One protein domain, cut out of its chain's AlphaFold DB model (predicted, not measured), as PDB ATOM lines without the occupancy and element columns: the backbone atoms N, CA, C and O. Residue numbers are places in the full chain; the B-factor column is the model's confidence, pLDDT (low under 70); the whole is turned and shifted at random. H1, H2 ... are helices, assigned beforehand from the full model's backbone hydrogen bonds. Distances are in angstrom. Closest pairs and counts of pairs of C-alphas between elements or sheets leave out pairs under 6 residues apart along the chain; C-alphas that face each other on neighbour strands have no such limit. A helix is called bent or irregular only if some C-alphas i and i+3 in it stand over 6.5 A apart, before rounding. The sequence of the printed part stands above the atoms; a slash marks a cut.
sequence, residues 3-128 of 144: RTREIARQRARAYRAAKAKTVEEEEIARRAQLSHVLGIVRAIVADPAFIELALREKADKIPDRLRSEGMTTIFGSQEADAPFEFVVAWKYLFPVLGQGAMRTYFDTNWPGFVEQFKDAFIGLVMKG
ATOM      1  N   ARG A   3      42.859  10.201 -24.759       64.06
ATOM      2  CA  ARG A   3      42.373   8.960 -25.397       64.06
ATOM      3  C   ARG A   3      41.082   8.414 -24.777       64.06
ATOM      4  O   ARG A   3      40.195   7.964 -25.492       64.06
ATOM      5  N   THR A   4      40.922   8.512 -23.458       70.31
ATOM      6  CA  THR A   4      39.732   8.014 -22.746       70.31
ATOM      7  C   THR A   4      38.467   8.807 -23.092       70.31
ATOM      8  O   THR A   4      37.389   8.229 -23.220       70.31
ATOM      9  N   ARG A   5      38.590  10.128 -23.307       68.75
ATOM     10  CA  ARG A   5      37.473  10.990 -23.738       68.75
ATOM     11  C   ARG A   5      37.063  10.709 -25.184       68.75
ATOM     12  O   ARG A   5      35.882  10.783 -25.512       68.75
ATOM     13  N   GLU A   6      38.024  10.380 -26.036       75.75
ATOM     14  CA  GLU A   6      37.799  10.086 -27.450       75.75
ATOM     15  C   GLU A   6      37.105   8.729 -27.648       75.75
ATOM     16  O   GLU A   6      36.098   8.650 -28.351       75.75
ATOM     17  N   ILE A   7      37.534   7.702 -26.904       77.25
ATOM     18  CA  ILE A   7      36.881   6.381 -26.862       77.25
ATOM     19  C   ILE A   7      35.444   6.493 -26.325       77.25
ATOM     20  O   ILE A   7      34.520   5.914 -26.898       77.25
ATOM     21  N   ALA A   8      35.217   7.271 -25.261       75.81
ATOM     22  CA  ALA A   8      33.873   7.497 -24.723       75.81
ATOM     23  C   ALA A   8      32.953   8.210 -25.733       75.81
ATOM     24  O   ALA A   8      31.789   7.840 -25.881       75.81
ATOM     25  N   ARG A   9      33.477   9.194 -26.481       77.94
ATOM     26  CA  ARG A   9      32.736   9.873 -27.558       77.94
ATOM     27  C   ARG A   9      32.399   8.930 -28.711       77.94
ATOM     28  O   ARG A   9      31.274   8.978 -29.200       77.94
ATOM     29  N   GLN A  10      33.329   8.071 -29.130       82.19
ATOM     30  CA  GLN A  10      33.075   7.071 -30.173       82.19
ATOM     31  C   GLN A  10      32.006   6.060 -29.740       82.19
ATOM     32  O   GLN A  10      31.059   5.828 -30.488       82.19
ATOM     33  N   ARG A  11      32.078   5.544 -28.504       80.56
ATOM     34  CA  ARG A  11      31.046   4.653 -27.943       80.56
ATOM     35  C   ARG A  11      29.680   5.331 -27.848       80.56
ATOM     36  O   ARG A  11      28.681   4.737 -28.234       80.56
ATOM     37  N   ALA A  12      29.627   6.588 -27.403       80.12
ATOM     38  CA  ALA A  12      28.381   7.348 -27.347       80.12
ATOM     39  C   ALA A  12      27.781   7.595 -28.743       80.12
ATOM     40  O   ALA A  12      26.564   7.532 -28.902       80.12
ATOM     41  N   ARG A  13      28.612   7.850 -29.765       80.19
ATOM     42  CA  ARG A  13      28.163   7.966 -31.164       80.19
ATOM     43  C   ARG A  13      27.616   6.642 -31.693       80.19
ATOM     44  O   ARG A  13      26.519   6.640 -32.236       80.19
ATOM     45  N   ALA A  14      28.332   5.538 -31.477       78.06
ATOM     46  CA  ALA A  14      27.891   4.205 -31.884       78.06
ATOM     47  C   ALA A  14      26.568   3.809 -31.206       78.06
ATOM     48  O   ALA A  14      25.646   3.357 -31.875       78.06
ATOM     49  N   TYR A  15      26.435   4.069 -29.901       78.44
ATOM     50  CA  TYR A  15      25.195   3.829 -29.162       78.44
ATOM     51  C   TYR A  15      24.023   4.661 -29.701       78.44
ATOM     52  O   TYR A  15      22.931   4.135 -29.898       78.44
ATOM     53  N   ARG A  16      24.237   5.954 -29.984       76.81
ATOM     54  CA  ARG A  16      23.201   6.817 -30.577       76.81
ATOM     55  C   ARG A  16      22.790   6.347 -31.970       76.81
ATOM     56  O   ARG A  16      21.603   6.356 -32.259       76.81
ATOM     57  N   ALA A  17      23.744   5.929 -32.801       78.94
ATOM     58  CA  ALA A  17      23.464   5.412 -34.137       78.94
ATOM     59  C   ALA A  17      22.671   4.096 -34.080       78.94
ATOM     60  O   ALA A  17      21.665   3.965 -34.769       78.94
ATOM     61  N   ALA A  18      23.063   3.164 -33.205       76.94
ATOM     62  CA  ALA A  18      22.328   1.918 -32.995       76.94
ATOM     63  C   ALA A  18      20.896   2.184 -32.505       76.94
ATOM     64  O   ALA A  18      19.949   1.631 -33.051       76.94
ATOM     65  N   LYS A  19      20.730   3.095 -31.537       76.88
ATOM     66  CA  LYS A  19      19.410   3.497 -31.033       76.88
ATOM     67  C   LYS A  19      18.555   4.186 -32.103       76.88
ATOM     68  O   LYS A  19      17.349   3.980 -32.137       76.88
ATOM     69  N   ALA A  20      19.151   5.014 -32.959       75.88
ATOM     70  CA  ALA A  20      18.429   5.646 -34.062       75.88
ATOM     71  C   ALA A  20      17.916   4.597 -35.059       75.88
ATOM     72  O   ALA A  20      16.749   4.641 -35.426       75.88
ATOM     73  N   LYS A  21      18.750   3.606 -35.400       78.75
ATOM     74  CA  LYS A  21      18.367   2.509 -36.296       78.75
ATOM     75  C   LYS A  21      17.206   1.679 -35.740       78.75
ATOM     76  O   LYS A  21      16.261   1.404 -36.464       78.75
ATOM     77  N   THR A  22      17.240   1.327 -34.452       80.75
ATOM     78  CA  THR A  22      16.135   0.574 -33.829       80.75
ATOM     79  C   THR A  22      14.837   1.374 -33.816       80.75
ATOM     80  O   THR A  22      13.771   0.815 -34.031       80.75
ATOM     81  N   VAL A  23      14.916   2.691 -33.586       81.44
ATOM     82  CA  VAL A  23      13.734   3.562 -33.638       81.44
ATOM     83  C   VAL A  23      13.159   3.588 -35.053       81.44
ATOM     84  O   VAL A  23      11.961   3.407 -35.206       81.44
ATOM     85  N   GLU A  24      13.997   3.747 -36.075       81.56
ATOM     86  CA  GLU A  24      13.570   3.747 -37.479       81.56
ATOM     87  C   GLU A  24      12.911   2.417 -37.886       81.56
ATOM     88  O   GLU A  24      11.818   2.417 -38.451       81.56
ATOM     89  N   GLU A  25      13.515   1.280 -37.529       83.94
ATOM     90  CA  GLU A  25      12.944  -0.053 -37.769       83.94
ATOM     91  C   GLU A  25      11.580  -0.226 -37.075       83.94
ATOM     92  O   GLU A  25      10.627  -0.721 -37.683       83.94
ATOM     93  N   GLU A  26      11.451   0.235 -35.828       83.38
ATOM     94  CA  GLU A  26      10.173   0.241 -35.111       83.38
ATOM     95  C   GLU A  26       9.129   1.158 -35.767       83.38
ATOM     96  O   GLU A  26       7.940   0.833 -35.771       83.38
ATOM     97  N   GLU A  27       9.524   2.319 -36.297       81.44
ATOM     98  CA  GLU A  27       8.604   3.218 -37.000       81.44
ATOM     99  C   GLU A  27       8.082   2.594 -38.292       81.44
ATOM    100  O   GLU A  27       6.872   2.622 -38.520       81.44
ATOM    101  N   ILE A  28       8.956   1.974 -39.088       84.12
ATOM    102  CA  ILE A  28       8.579   1.274 -40.323       84.12
ATOM    103  C   ILE A  28       7.606   0.133 -40.013       84.12
ATOM    104  O   ILE A  28       6.550   0.033 -40.639       84.12
ATOM    105  N   ALA A  29       7.916  -0.695 -39.009       85.56
ATOM    106  CA  ALA A  29       7.048  -1.799 -38.605       85.56
ATOM    107  C   ALA A  29       5.659  -1.307 -38.165       85.56
ATOM    108  O   ALA A  29       4.641  -1.881 -38.554       85.56
ATOM    109  N   ARG A  30       5.596  -0.201 -37.412       85.19
ATOM    110  CA  ARG A  30       4.323   0.412 -37.006       85.19
ATOM    111  C   ARG A  30       3.535   0.979 -38.185       85.19
ATOM    112  O   ARG A  30       2.318   0.814 -38.212       85.19
ATOM    113  N   ARG A  31       4.192   1.634 -39.150       84.50
ATOM    114  CA  ARG A  31       3.536   2.126 -40.379       84.50
ATOM    115  C   ARG A  31       2.918   0.966 -41.155       84.50
ATOM    116  O   ARG A  31       1.748   1.035 -41.526       84.50
ATOM    117  N   ALA A  32       3.670  -0.122 -41.321       85.69
ATOM    118  CA  ALA A  32       3.191  -1.330 -41.985       85.69
ATOM    119  C   ALA A  32       1.990  -1.953 -41.254       85.69
ATOM    120  O   ALA A  32       0.988  -2.273 -41.890       85.69
ATOM    121  N   GLN A  33       2.047  -2.057 -39.920       87.81
ATOM    122  CA  GLN A  33       0.927  -2.547 -39.112       87.81
ATOM    123  C   GLN A  33      -0.320  -1.669 -39.276       87.81
ATOM    124  O   GLN A  33      -1.413  -2.188 -39.487       87.81
ATOM    125  N   LEU A  34      -0.170  -0.343 -39.211       87.81
ATOM    126  CA  LEU A  34      -1.290   0.588 -39.346       87.81
ATOM    127  C   LEU A  34      -1.940   0.493 -40.732       87.81
ATOM    128  O   LEU A  34      -3.162   0.429 -40.839       87.81
ATOM    129  N   SER A  35      -1.118   0.432 -41.782       86.19
ATOM    130  CA  SER A  35      -1.574   0.254 -43.162       86.19
ATOM    131  C   SER A  35      -2.316  -1.071 -43.344       86.19
ATOM    132  O   SER A  35      -3.404  -1.091 -43.918       86.19
ATOM    133  N   HIS A  36      -1.782  -2.163 -42.792       89.12
ATOM    134  CA  HIS A  36      -2.431  -3.471 -42.822       89.12
ATOM    135  C   HIS A  36      -3.813  -3.438 -42.159       89.12
ATOM    136  O   HIS A  36      -4.805  -3.859 -42.754       89.12
ATOM    137  N   VAL A  37      -3.893  -2.871 -40.955       91.44
ATOM    138  CA  VAL A  37      -5.141  -2.755 -40.197       91.44
ATOM    139  C   VAL A  37      -6.169  -1.894 -40.935       91.44
ATOM    140  O   VAL A  37      -7.335  -2.276 -41.015       91.44
ATOM    141  N   LEU A  38      -5.758  -0.767 -41.524       89.81
ATOM    142  CA  LEU A  38      -6.634   0.071 -42.350       89.81
ATOM    143  C   LEU A  38      -7.138  -0.657 -43.600       89.81
ATOM    144  O   LEU A  38      -8.301  -0.502 -43.969       89.81
ATOM    145  N   GLY A  39      -6.302  -1.489 -44.224       87.88
ATOM    146  CA  GLY A  39      -6.714  -2.357 -45.326       87.88
ATOM    147  C   GLY A  39      -7.833  -3.318 -44.915       87.88
ATOM    148  O   GLY A  39      -8.833  -3.434 -45.621       87.88
ATOM    149  N   ILE A  40      -7.715  -3.940 -43.738       91.31
ATOM    150  CA  ILE A  40      -8.765  -4.814 -43.197       91.31
ATOM    151  C   ILE A  40     -10.036  -4.015 -42.887       91.31
ATOM    152  O   ILE A  40     -11.127  -4.441 -43.254       91.31
ATOM    153  N   VAL A  41      -9.918  -2.831 -42.274       91.38
ATOM    154  CA  VAL A  41     -11.070  -1.943 -42.016       91.38
ATOM    155  C   VAL A  41     -11.828  -1.641 -43.304       91.38
ATOM    156  O   VAL A  41     -13.052  -1.717 -43.312       91.38
ATOM    157  N   ARG A  42     -11.114  -1.320 -44.388       88.31
ATOM    158  CA  ARG A  42     -11.713  -1.046 -45.700       88.31
ATOM    159  C   ARG A  42     -12.462  -2.263 -46.242       88.31
ATOM    160  O   ARG A  42     -13.578  -2.115 -46.725       88.31
ATOM    161  N   ALA A  43     -11.894  -3.458 -46.092       89.75
ATOM    162  CA  ALA A  43     -12.567  -4.695 -46.472       89.75
ATOM    163  C   ALA A  43     -13.838  -4.950 -45.637       89.75
ATOM    164  O   ALA A  43     -14.870  -5.303 -46.197       89.75
ATOM    165  N   ILE A  44     -13.797  -4.698 -44.323       90.62
ATOM    166  CA  ILE A  44     -14.957  -4.824 -43.427       90.62
ATOM    167  C   ILE A  44     -16.077  -3.868 -43.840       90.62
ATOM    168  O   ILE A  44     -17.218  -4.285 -43.986       90.62
ATOM    169  N   VAL A  45     -15.779  -2.576 -44.025       88.62
ATOM    170  CA  VAL A  45     -16.823  -1.580 -44.336       88.62
ATOM    171  C   VAL A  45     -17.416  -1.749 -45.737       88.62
ATOM    172  O   VAL A  45     -18.482  -1.194 -46.001       88.62
ATOM    173  N   ALA A  46     -16.736  -2.492 -46.613       88.19
ATOM    174  CA  ALA A  46     -17.223  -2.878 -47.931       88.19
ATOM    175  C   ALA A  46     -17.983  -4.219 -47.931       88.19
ATOM    176  O   ALA A  46     -18.659  -4.515 -48.914       88.19
ATOM    177  N   ASP A  47     -17.903  -5.022 -46.862       90.69
ATOM    178  CA  ASP A  47     -18.600  -6.308 -46.783       90.69
ATOM    179  C   ASP A  47     -20.124  -6.091 -46.662       90.69
ATOM    180  O   ASP A  47     -20.588  -5.490 -45.683       90.69
ATOM    181  N   PRO A  48     -20.936  -6.604 -47.610       89.19
ATOM    182  CA  PRO A  48     -22.391  -6.526 -47.534       89.19
ATOM    183  C   PRO A  48     -22.969  -7.058 -46.218       89.19
ATOM    184  O   PRO A  48     -23.890  -6.451 -45.669       89.19
ATOM    185  N   ALA A  49     -22.411  -8.143 -45.668       90.00
ATOM    186  CA  ALA A  49     -22.889  -8.727 -44.415       90.00
ATOM    187  C   ALA A  49     -22.656  -7.783 -43.225       90.00
ATOM    188  O   ALA A  49     -23.515  -7.651 -42.349       90.00
ATOM    189  N   PHE A  50     -21.520  -7.081 -43.219       90.38
ATOM    190  CA  PHE A  50     -21.239  -6.046 -42.231       90.38
ATOM    191  C   PHE A  50     -22.182  -4.853 -42.388       90.38
ATOM    192  O   PHE A  50     -22.717  -4.373 -41.391       90.38
ATOM    193  N   ILE A  51     -22.424  -4.384 -43.616       88.69
ATOM    194  CA  ILE A  51     -23.318  -3.247 -43.887       88.69
ATOM    195  C   ILE A  51     -24.740  -3.549 -43.400       88.69
ATOM    196  O   ILE A  51     -25.345  -2.725 -42.710       88.69
ATOM    197  N   GLU A  52     -25.268  -4.735 -43.707       88.38
ATOM    198  CA  GLU A  52     -26.584  -5.166 -43.228       88.38
ATOM    199  C   GLU A  52     -26.657  -5.220 -41.701       88.38
ATOM    200  O   GLU A  52     -27.649  -4.790 -41.105       88.38
ATOM    201  N   LEU A  53     -25.612  -5.735 -41.054       88.12
ATOM    202  CA  LEU A  53     -25.552  -5.813 -39.602       88.12
ATOM    203  C   LEU A  53     -25.445  -4.421 -38.966       88.12
ATOM    204  O   LEU A  53     -26.176  -4.113 -38.027       88.12
ATOM    205  N   ALA A  54     -24.604  -3.549 -39.523       86.62
ATOM    206  CA  ALA A  54     -24.447  -2.168 -39.088       86.62
ATOM    207  C   ALA A  54     -25.762  -1.383 -39.210       86.62
ATOM    208  O   ALA A  54     -26.105  -0.626 -38.303       86.62
ATOM    209  N   LEU A  55     -26.548  -1.605 -40.271       85.81
ATOM    210  CA  LEU A  55     -27.887  -1.023 -40.422       85.81
ATOM    211  C   LEU A  55     -28.831  -1.448 -39.285       85.81
ATOM    212  O   LEU A  55     -29.515  -0.602 -38.705       85.81
ATOM    213  N   ARG A  56     -28.850  -2.740 -38.929       85.56
ATOM    214  CA  ARG A  56     -29.686  -3.272 -37.833       85.56
ATOM    215  C   ARG A  56     -29.294  -2.689 -36.476       85.56
ATOM    216  O   ARG A  56     -30.159  -2.374 -35.664       85.56
ATOM    217  N   GLU A  57     -27.999  -2.484 -36.274       82.69
ATOM    218  CA  GLU A  57     -27.413  -1.968 -35.038       82.69
ATOM    219  C   GLU A  57     -27.344  -0.426 -34.966       82.69
ATOM    220  O   GLU A  57     -26.735   0.131 -34.049       82.69
ATOM    221  N   LYS A  58     -27.988   0.286 -35.909       80.88
ATOM    222  CA  LYS A  58     -28.019   1.763 -36.004       80.88
ATOM    223  C   LYS A  58     -26.634   2.414 -36.175       80.88
ATOM    224  O   LYS A  58     -26.402   3.531 -35.713       80.88
ATOM    225  N   ALA A  59     -25.727   1.722 -36.856       79.12
ATOM    226  CA  ALA A  59     -24.387   2.170 -37.234       79.12
ATOM    227  C   ALA A  59     -24.257   2.368 -38.760       79.12
ATOM    228  O   ALA A  59     -23.212   2.137 -39.350       79.12
ATOM    229  N   ASP A  60     -25.322   2.806 -39.421       74.88
ATOM    230  CA  ASP A  60     -25.454   2.911 -40.880       74.88
ATOM    231  C   ASP A  60     -24.578   4.001 -41.529       74.88
ATOM    232  O   ASP A  60     -24.230   3.942 -42.716       74.88
ATOM    233  N   LYS A  61     -24.186   5.009 -40.747       81.38
ATOM    234  CA  LYS A  61     -23.390   6.150 -41.212       81.38
ATOM    235  C   LYS A  61     -21.893   5.842 -41.223       81.38
ATOM    236  O   LYS A  61     -21.131   6.396 -40.430       81.38
ATOM    237  N   ILE A  62     -21.470   4.990 -42.157       80.50
ATOM    238  CA  ILE A  62     -20.045   4.774 -42.450       80.50
ATOM    239  C   ILE A  62     -19.443   6.090 -42.987       80.50
ATOM    240  O   ILE A  62     -19.965   6.629 -43.966       80.50
ATOM    241  N   PRO A  63     -18.346   6.606 -42.399       80.81
ATOM    242  CA  PRO A  63     -17.650   7.789 -42.901       80.81
ATOM    243  C   PRO A  63     -17.166   7.635 -44.353       80.81
ATOM    244  O   PRO A  63     -16.547   6.629 -44.697       80.81
ATOM    245  N   ASP A  64     -17.336   8.674 -45.178       76.19
ATOM    246  CA  ASP A  64     -16.948   8.658 -46.603       76.19
ATOM    247  C   ASP A  64     -15.458   8.355 -46.830       76.19
ATOM    248  O   ASP A  64     -15.082   7.691 -47.801       76.19
ATOM    249  N   ARG A  65     -14.604   8.783 -45.889       73.31
ATOM    250  CA  ARG A  65     -13.164   8.474 -45.892       73.31
ATOM    251  C   ARG A  65     -12.862   6.974 -45.812       73.31
ATOM    252  O   ARG A  65     -11.830   6.564 -46.324       73.31
ATOM    253  N   LEU A  66     -13.741   6.171 -45.208       75.25
ATOM    254  CA  LEU A  66     -13.589   4.711 -45.141       75.25
ATOM    255  C   LEU A  66     -14.194   4.006 -46.366       75.25
ATOM    256  O   LEU A  66     -13.762   2.911 -46.703       75.25
ATOM    257  N   ARG A  67     -15.168   4.635 -47.042       71.69
ATOM    258  CA  ARG A  67     -15.843   4.096 -48.241       71.69
ATOM    259  C   ARG A  67     -15.047   4.259 -49.532       71.69
ATOM    260  O   ARG A  67     -15.288   3.542 -50.495       71.69
ATOM    261  N   SER A  68     -14.154   5.240 -49.591       63.53
ATOM    262  CA  SER A  68     -13.452   5.573 -50.830       63.53
ATOM    263  C   SER A  68     -12.393   4.516 -51.154       63.53
ATOM    264  O   SER A  68     -11.314   4.535 -50.566       63.53
ATOM    265  N   GLU A  69     -12.669   3.634 -52.122       54.72
ATOM    266  CA  GLU A  69     -11.715   2.648 -52.676       54.72
ATOM    267  C   GLU A  69     -10.444   3.296 -53.276       54.72
ATOM    268  O   GLU A  69      -9.440   2.629 -53.501       54.72
ATOM    269  N   GLY A  70     -10.458   4.613 -53.506       47.84
ATOM    270  CA  GLY A  70      -9.458   5.356 -54.278       47.84
ATOM    271  C   GLY A  70      -8.280   5.980 -53.520       47.84
ATOM    272  O   GLY A  70      -7.762   6.990 -53.985       47.84
ATOM    273  N   MET A  71      -7.826   5.435 -52.390       43.19
ATOM    274  CA  MET A  71      -6.496   5.797 -51.845       43.19
ATOM    275  C   MET A  71      -5.488   4.671 -52.070       43.19
ATOM    276  O   MET A  71      -4.709   4.290 -51.202       43.19
ATOM    277  N   THR A  72      -5.505   4.129 -53.285       41.19
ATOM    278  CA  THR A  72      -4.397   3.352 -53.825       41.19
ATOM    279  C   THR A  72      -3.221   4.303 -54.040       41.19
ATOM    280  O   THR A  72      -3.268   5.215 -54.861       41.19
ATOM    281  N   THR A  73      -2.180   4.092 -53.242       45.72
ATOM    282  CA  THR A  73      -0.793   4.551 -53.387       45.72
ATOM    283  C   THR A  73      -0.405   5.046 -54.784       45.72
ATOM    284  O   THR A  73      -0.033   4.255 -55.650       45.72
ATOM    285  N   ILE A  74      -0.395   6.364 -54.989       40.62
ATOM    286  CA  ILE A  74       0.258   6.999 -56.137       40.62
ATOM    287  C   ILE A  74       0.992   8.245 -55.600       40.62
ATOM    288  O   ILE A  74       0.401   9.290 -55.371       40.62
ATOM    289  N   PHE A  75       2.297   8.101 -55.341       35.88
ATOM    290  CA  PHE A  75       3.264   9.165 -55.007       35.88
ATOM    291  C   PHE A  75       3.146   9.879 -53.636       35.88
ATOM    292  O   PHE A  75       2.619  10.981 -53.496       35.88
ATOM    293  N   GLY A  76       3.792   9.289 -52.622       37.31
ATOM    294  CA  GLY A  76       4.708   9.994 -51.704       37.31
ATOM    295  C   GLY A  76       4.170  11.035 -50.710       37.31
ATOM    296  O   GLY A  76       4.964  11.561 -49.937       37.31
ATOM    297  N   SER A  77       2.871  11.343 -50.694       40.84
ATOM    298  CA  SER A  77       2.295  12.387 -49.820       40.84
ATOM    299  C   SER A  77       1.186  11.910 -48.870       40.84
ATOM    300  O   SER A  77       0.773  12.675 -48.004       40.84
ATOM    301  N   GLN A  78       0.733  10.655 -48.979       50.84
ATOM    302  CA  GLN A  78      -0.444  10.150 -48.250       50.84
ATOM    303  C   GLN A  78      -0.156   9.314 -46.995       50.84
ATOM    304  O   GLN A  78      -1.080   9.089 -46.219       50.84
ATOM    305  N   GLU A  79       1.091   8.903 -46.728       51.19
ATOM    306  CA  GLU A  79       1.394   8.238 -45.447       51.19
ATOM    307  C   GLU A  79       1.045   9.130 -44.241       51.19
ATOM    308  O   GLU A  79       0.673   8.614 -43.191       51.19
ATOM    309  N   ALA A  80       1.065  10.457 -44.426       53.12
ATOM    310  CA  ALA A  80       0.772  11.433 -43.384       53.12
ATOM    311  C   ALA A  80      -0.679  11.428 -42.871       53.12
ATOM    312  O   ALA A  80      -0.934  11.934 -41.778       53.12
ATOM    313  N   ASP A  81      -1.617  10.839 -43.619       70.50
ATOM    314  CA  ASP A  81      -3.030  10.779 -43.233       70.50
ATOM    315  C   ASP A  81      -3.412   9.444 -42.572       70.50
ATOM    316  O   ASP A  81      -4.503   9.339 -42.007       70.50
ATOM    317  N   ALA A  82      -2.528   8.438 -42.569       77.62
ATOM    318  CA  ALA A  82      -2.842   7.107 -42.047       77.62
ATOM    319  C   ALA A  82      -3.232   7.115 -40.553       77.62
ATOM    320  O   ALA A  82      -4.233   6.486 -40.200       77.62
ATOM    321  N   PRO A  83      -2.558   7.860 -39.650       82.94
ATOM    322  CA  PRO A  83      -3.024   7.972 -38.266       82.94
ATOM    323  C   PRO A  83      -4.395   8.623 -38.136       82.94
ATOM    324  O   PRO A  83      -5.193   8.220 -37.293       82.94
ATOM    325  N   PHE A  84      -4.684   9.630 -38.961       83.00
ATOM    326  CA  PHE A  84      -5.974  10.304 -38.933       83.00
ATOM    327  C   PHE A  84      -7.087   9.380 -39.435       83.00
ATOM    328  O   PHE A  84      -8.124   9.256 -38.785       83.00
ATOM    329  N   GLU A  85      -6.856   8.686 -40.548       84.88
ATOM    330  CA  GLU A  85      -7.775   7.684 -41.079       84.88
ATOM    331  C   GLU A  85      -8.032   6.571 -40.060       84.88
ATOM    332  O   GLU A  85      -9.179   6.187 -39.832       84.88
ATOM    333  N   PHE A  86      -6.986   6.128 -39.360       89.50
ATOM    334  CA  PHE A  86      -7.120   5.149 -38.292       89.50
ATOM    335  C   PHE A  86      -7.963   5.671 -37.126       89.50
ATOM    336  O   PHE A  86      -8.811   4.946 -36.616       89.50
ATOM    337  N   VAL A  87      -7.802   6.931 -36.715       88.56
ATOM    338  CA  VAL A  87      -8.655   7.534 -35.677       88.56
ATOM    339  C   VAL A  87     -10.119   7.603 -36.125       88.56
ATOM    340  O   VAL A  87     -11.020   7.358 -35.318       88.56
ATOM    341  N   VAL A  88     -10.380   7.895 -37.402       88.69
ATOM    342  CA  VAL A  88     -11.737   7.862 -37.976       88.69
ATOM    343  C   VAL A  88     -12.305   6.441 -37.933       88.69
ATOM    344  O   VAL A  88     -13.424   6.254 -37.451       88.69
ATOM    345  N   ALA A  89     -11.525   5.445 -38.362       91.06
ATOM    346  CA  ALA A  89     -11.887   4.033 -38.277       91.06
ATOM    347  C   ALA A  89     -12.177   3.608 -36.832       91.06
ATOM    348  O   ALA A  89     -13.202   2.988 -36.564       91.06
ATOM    349  N   TRP A  90     -11.312   3.988 -35.891       92.12
ATOM    350  CA  TRP A  90     -11.455   3.692 -34.468       92.12
ATOM    351  C   TRP A  90     -12.748   4.260 -33.904       92.12
ATOM    352  O   TRP A  90     -13.526   3.539 -33.285       92.12
ATOM    353  N   LYS A  91     -13.023   5.542 -34.162       90.12
ATOM    354  CA  LYS A  91     -14.240   6.206 -33.686       90.12
ATOM    355  C   LYS A  91     -15.512   5.545 -34.225       90.12
ATOM    356  O   LYS A  91     -16.521   5.540 -33.524       90.12
ATOM    357  N   TYR A  92     -15.465   5.019 -35.445       89.44
ATOM    358  CA  TYR A  92     -16.596   4.348 -36.075       89.44
ATOM    359  C   TYR A  92     -16.777   2.903 -35.582       89.44
ATOM    360  O   TYR A  92     -17.873   2.534 -35.172       89.44
ATOM    361  N   LEU A  93     -15.711   2.095 -35.576       90.06
ATOM    362  CA  LEU A  93     -15.785   0.666 -35.253       90.06
ATOM    363  C   LEU A  93     -15.815   0.378 -33.750       90.06
ATOM    364  O   LEU A  93     -16.456  -0.577 -33.321       90.06
ATOM    365  N   PHE A  94     -15.148   1.173 -32.915       89.94
ATOM    366  CA  PHE A  94     -15.050   0.867 -31.486       89.94
ATOM    367  C   PHE A  94     -16.414   0.750 -30.773       89.94
ATOM    368  O   PHE A  94     -16.593  -0.212 -30.024       89.94
ATOM    369  N   PRO A  95     -17.403   1.637 -31.011       87.44
ATOM    370  CA  PRO A  95     -18.731   1.496 -30.412       87.44
ATOM    371  C   PRO A  95     -19.455   0.211 -30.831       87.44
ATOM    372  O   PRO A  95     -20.081  -0.437 -29.993       87.44
ATOM    373  N   VAL A  96     -19.340  -0.187 -32.102       85.50
ATOM    374  CA  VAL A  96     -20.002  -1.398 -32.615       85.50
ATOM    375  C   VAL A  96     -19.337  -2.682 -32.120       85.50
ATOM    376  O   VAL A  96     -20.020  -3.683 -31.951       85.50
ATOM    377  N   LEU A  97     -18.050  -2.665 -31.755       84.69
ATOM    378  CA  LEU A  97     -17.391  -3.820 -31.123       84.69
ATOM    379  C   LEU A  97     -17.995  -4.219 -29.765       84.69
ATOM    380  O   LEU A  97     -17.777  -5.344 -29.312       84.69
ATOM    381  N   GLY A  98     -18.724  -3.314 -29.103       81.31
ATOM    382  CA  GLY A  98     -19.435  -3.605 -27.855       81.31
ATOM    383  C   GLY A  98     -20.747  -4.376 -28.045       81.31
ATOM    384  O   GLY A  98     -21.310  -4.862 -27.066       81.31
ATOM    385  N   GLN A  99     -21.240  -4.498 -29.279       85.50
ATOM    386  CA  GLN A  99     -22.486  -5.193 -29.597       85.50
ATOM    387  C   GLN A  99     -22.212  -6.679 -29.842       85.50
ATOM    388  O   GLN A  99     -21.345  -7.037 -30.638       85.50
ATOM    389  N   GLY A 100     -22.969  -7.559 -29.179       86.44
ATOM    390  CA  GLY A 100     -22.727  -9.007 -29.223       86.44
ATOM    391  C   GLY A 100     -22.741  -9.589 -30.640       86.44
ATOM    392  O   GLY A 100     -21.826 -10.320 -31.005       86.44
ATOM    393  N   ALA A 101     -23.723  -9.207 -31.464       88.12
ATOM    394  CA  ALA A 101     -23.838  -9.693 -32.841       88.12
ATOM    395  C   ALA A 101     -22.657  -9.246 -33.717       88.12
ATOM    396  O   ALA A 101     -22.092 -10.047 -34.463       88.12
ATOM    397  N   MET A 102     -22.239  -7.987 -33.578       89.31
ATOM    398  CA  MET A 102     -21.086  -7.455 -34.296       89.31
ATOM    399  C   MET A 102     -19.789  -8.133 -33.843       89.31
ATOM    400  O   MET A 102     -18.935  -8.468 -34.663       89.31
ATOM    401  N   ARG A 103     -19.654  -8.401 -32.540       88.25
ATOM    402  CA  ARG A 103     -18.501  -9.117 -32.003       88.25
ATOM    403  C   ARG A 103     -18.394 -10.529 -32.578       88.25
ATOM    404  O   ARG A 103     -17.326 -10.899 -33.053       88.25
ATOM    405  N   THR A 104     -19.497 -11.278 -32.602       91.38
ATOM    406  CA  THR A 104     -19.546 -12.613 -33.215       91.38
ATOM    407  C   THR A 104     -19.209 -12.569 -34.705       91.38
ATOM    408  O   THR A 104     -18.460 -13.422 -35.184       91.38
ATOM    409  N   TYR A 105     -19.709 -11.566 -35.433       92.75
ATOM    410  CA  TYR A 105     -19.365 -11.366 -36.841       92.75
ATOM    411  C   TYR A 105     -17.851 -11.174 -37.030       92.75
ATOM    412  O   TYR A 105     -17.262 -11.835 -37.888       92.75
ATOM    413  N   PHE A 106     -17.207 -10.341 -36.204       92.38
ATOM    414  CA  PHE A 106     -15.760 -10.127 -36.265       92.38
ATOM    415  C   PHE A 106     -14.960 -11.374 -35.906       92.38
ATOM    416  O   PHE A 106     -14.051 -11.734 -36.645       92.38
ATOM    417  N   ASP A 107     -15.305 -12.056 -34.815       91.25
ATOM    418  CA  ASP A 107     -14.571 -13.250 -34.385       91.25
ATOM    419  C   ASP A 107     -14.682 -14.395 -35.418       91.25
ATOM    420  O   ASP A 107     -13.766 -15.208 -35.530       91.25
ATOM    421  N   THR A 108     -15.762 -14.430 -36.213       93.06
ATOM    422  CA  THR A 108     -15.986 -15.454 -37.251       93.06
ATOM    423  C   THR A 108     -15.311 -15.112 -38.582       93.06
ATOM    424  O   THR A 108     -14.631 -15.957 -39.157       93.06
ATOM    425  N   ASN A 109     -15.507 -13.891 -39.093       92.88
ATOM    426  CA  ASN A 109     -15.074 -13.513 -40.446       92.88
ATOM    427  C   ASN A 109     -13.684 -12.865 -40.473       92.88
ATOM    428  O   ASN A 109     -12.995 -12.926 -41.486       92.88
ATOM    429  N   TRP A 110     -13.256 -12.276 -39.351       91.44
ATOM    430  CA  TRP A 110     -11.987 -11.559 -39.222       91.44
ATOM    431  C   TRP A 110     -11.250 -11.948 -37.925       91.44
ATOM    432  O   TRP A 110     -11.037 -11.097 -37.050       91.44
ATOM    433  N   PRO A 111     -10.847 -13.225 -37.757       92.25
ATOM    434  CA  PRO A 111     -10.273 -13.703 -36.502       92.25
ATOM    435  C   PRO A 111      -9.032 -12.902 -36.090       92.25
ATOM    436  O   PRO A 111      -8.115 -12.688 -36.879       92.25
ATOM    437  N   GLY A 112      -9.001 -12.444 -34.838       90.75
ATOM    438  CA  GLY A 112      -7.878 -11.673 -34.290       90.75
ATOM    439  C   GLY A 112      -7.815 -10.202 -34.723       90.75
ATOM    440  O   GLY A 112      -7.029  -9.449 -34.151       90.75
ATOM    441  N   PHE A 113      -8.668  -9.745 -35.650       93.31
ATOM    442  CA  PHE A 113      -8.698  -8.339 -36.075       93.31
ATOM    443  C   PHE A 113      -8.934  -7.387 -34.900       93.31
ATOM    444  O   PHE A 113      -8.260  -6.370 -34.782       93.31
ATOM    445  N   VAL A 114      -9.863  -7.723 -33.998       91.56
ATOM    446  CA  VAL A 114     -10.217  -6.857 -32.863       91.56
ATOM    447  C   VAL A 114      -9.019  -6.592 -31.947       91.56
ATOM    448  O   VAL A 114      -8.873  -5.481 -31.440       91.56
ATOM    449  N   GLU A 115      -8.165  -7.592 -31.729       92.94
ATOM    450  CA  GLU A 115      -6.952  -7.431 -30.923       92.94
ATOM    451  C   GLU A 115      -5.924  -6.579 -31.661       92.94
ATOM    452  O   GLU A 115      -5.479  -5.567 -31.125       92.94
ATOM    453  N   GLN A 116      -5.664  -6.882 -32.935       92.62
ATOM    454  CA  GLN A 116      -4.749  -6.095 -33.767       92.62
ATOM    455  C   GLN A 116      -5.172  -4.623 -33.881       92.62
ATOM    456  O   GLN A 116      -4.334  -3.722 -33.845       92.62
ATOM    457  N   PHE A 117      -6.477  -4.368 -33.985       93.69
ATOM    458  CA  PHE A 117      -7.052  -3.030 -34.045       93.69
ATOM    459  C   PHE A 117      -6.818  -2.259 -32.743       93.69
ATOM    460  O   PHE A 117      -6.430  -1.090 -32.768       93.69
ATOM    461  N   LYS A 118      -6.994  -2.917 -31.590       92.50
ATOM    462  CA  LYS A 118      -6.692  -2.338 -30.272       92.50
ATOM    463  C   LYS A 118      -5.201  -2.085 -30.094       92.50
ATOM    464  O   LYS A 118      -4.833  -1.003 -29.642       92.50
ATOM    465  N   ASP A 119      -4.357  -3.028 -30.489       92.19
ATOM    466  CA  ASP A 119      -2.904  -2.903 -30.374       92.19
ATOM    467  C   ASP A 119      -2.367  -1.753 -31.228       92.19
ATOM    468  O   ASP A 119      -1.534  -0.974 -30.763       92.19
ATOM    469  N   ALA A 120      -2.897  -1.577 -32.443       90.25
ATOM    470  CA  ALA A 120      -2.569  -0.437 -33.293       90.25
ATOM    471  C   ALA A 120      -2.965   0.900 -32.636       90.25
ATOM    472  O   ALA A 120      -2.175   1.849 -32.645       90.25
ATOM    473  N   PHE A 121      -4.140   0.972 -31.998       90.38
ATOM    474  CA  PHE A 121      -4.567   2.161 -31.253       90.38
ATOM    475  C   PHE A 121      -3.669   2.444 -30.047       90.38
ATOM    476  O   PHE A 121      -3.219   3.575 -29.868       90.38
ATOM    477  N   ILE A 122      -3.355   1.422 -29.247       87.81
ATOM    478  CA  ILE A 122      -2.440   1.545 -28.106       87.81
ATOM    479  C   ILE A 122      -1.071   2.029 -28.587       87.81
ATOM    480  O   ILE A 122      -0.513   2.966 -28.017       87.81
ATOM    481  N   GLY A 123      -0.549   1.442 -29.667       85.50
ATOM    482  CA  GLY A 123       0.710   1.846 -30.281       85.50
ATOM    483  C   GLY A 123       0.712   3.314 -30.707       85.50
ATOM    484  O   GLY A 123       1.698   4.017 -30.468       85.50
ATOM    485  N   LEU A 124      -0.394   3.795 -31.278       86.12
ATOM    486  CA  LEU A 124      -0.554   5.187 -31.693       86.12
ATOM    487  C   LEU A 124      -0.650   6.149 -30.497       86.12
ATOM    488  O   LEU A 124      -0.013   7.200 -30.509       86.12
ATOM    489  N   VAL A 125      -1.400   5.796 -29.449       84.94
ATOM    490  CA  VAL A 125      -1.554   6.633 -28.244       84.94
ATOM    491  C   VAL A 125      -0.257   6.701 -27.438       84.94
ATOM    492  O   VAL A 125       0.153   7.783 -27.023       84.94
ATOM    493  N   MET A 126       0.407   5.562 -27.231       82.88
ATOM    494  CA  MET A 126       1.599   5.470 -26.383       82.88
ATOM    495  C   MET A 126       2.831   6.119 -27.015       82.88
ATOM    496  O   MET A 126       3.620   6.752 -26.314       82.88
ATOM    497  N   LYS A 127       3.022   5.949 -28.327       78.00
ATOM    498  CA  LYS A 127       4.208   6.454 -29.038       78.00
ATOM    499  C   LYS A 127       3.941   7.755 -29.807       78.00
ATOM    500  O   LYS A 127       4.892   8.389 -30.256       78.00
ATOM    501  N   GLY A 128       2.680   8.177 -29.922       70.19
ATOM    502  CA  GLY A 128       2.264   9.329 -30.720       70.19
ATOM    503  C   GLY A 128       2.260   9.058 -32.236       70.19
ATOM    504  O   GLY A 128       2.683   7.981 -32.679       70.19
TER     505      GLY A 128
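Overview. This is residues 3 to 128 of the 144 residues of an uncharacterized protein of Bradyrhizobium sp. NFR13 (UniProt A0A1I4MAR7). Look first for one very long helix, H1, whose opening residues 3 to 26 stick out as a free arm, while its later part packs into a compact body of five shorter helices. In that body H3, H4 and H6 pack on H1, H4 and H6 both crossing it steeply, while H2 and H5 run side by side near its far end; a loop, residues 70 to 78, also sticks out. The printed part has 126 residues with six named helices, H1 to H6 in order, and no named strand: the class is all helix. The whole is loose, with a radius of gyration of the C-alphas of 19.9 A, and spans 74 by 33 by 19 A, the arm making much of the length.

Arrangement. Start at H1, residues 3 to 46. Its residues 41 to 46 touch H3, residues 64 to 67, the closest C-alphas being those of Arg 42 and Leu 66, 6.1 A apart. Its residues 34 to 41 touch residues 82 to 89 of H4, residues 79 to 96, at a steep tilt of 51 degrees, the same way; the closest C-alphas, of Leu 38 and Phe 86, are 6.5 A apart. Its residues 30 to 40 touch H6, residues 113 to 127, at a steep tilt of 38 degrees, opposite ways; the closest C-alphas, of Leu 34 and Ala 120, are 6.3 A apart. Farther on, H2, residues 48 to 56, touches H5, residues 100 to 109, at a shallow tilt of 6 degrees, opposite ways; the closest C-alphas, of Leu 53 and Met 102, are 7.1 A apart. H5 and H6 touch only at the corner, Phe 106 to Val 114, C-alphas 7.3 A apart. H1 and H5 are apart. The helix packing is mostly crossed, but only just: of 3 touching pairs with a tilt, 1 is shallow. Every O i to N i+4 pair is within hydrogen-bond range in H1, H2, H5 and H6; in H4 10 of 14 are, and H3 is too short for one.

Along the chain. Find C-alpha 3 at (42.373, 8.960, -25.397); from there H1 runs 64.8 A to C-alpha 46 at (-17.223, -2.878, -47.931). H2 and the four-residue H3 follow. H4 runs 26.7 A, with a kink of 26 degrees near residue 90; it is irregular, C-alphas 80 and 83 being 7.3 A apart. H5 comes next, and H6 runs 20.9 A to C-alpha 127 at (4.208, 6.454, -29.038).

Size, cuts and confidence. The C-alphas farthest apart, of Arg 3 and Arg 56, are 74.1 A apart. The printed part has no cut. The link from H3 to H4, 11 residues, is long. Mean pLDDT of the printed part is 80.8; look for values under 70 at residues 3, 5 and 68 to 80.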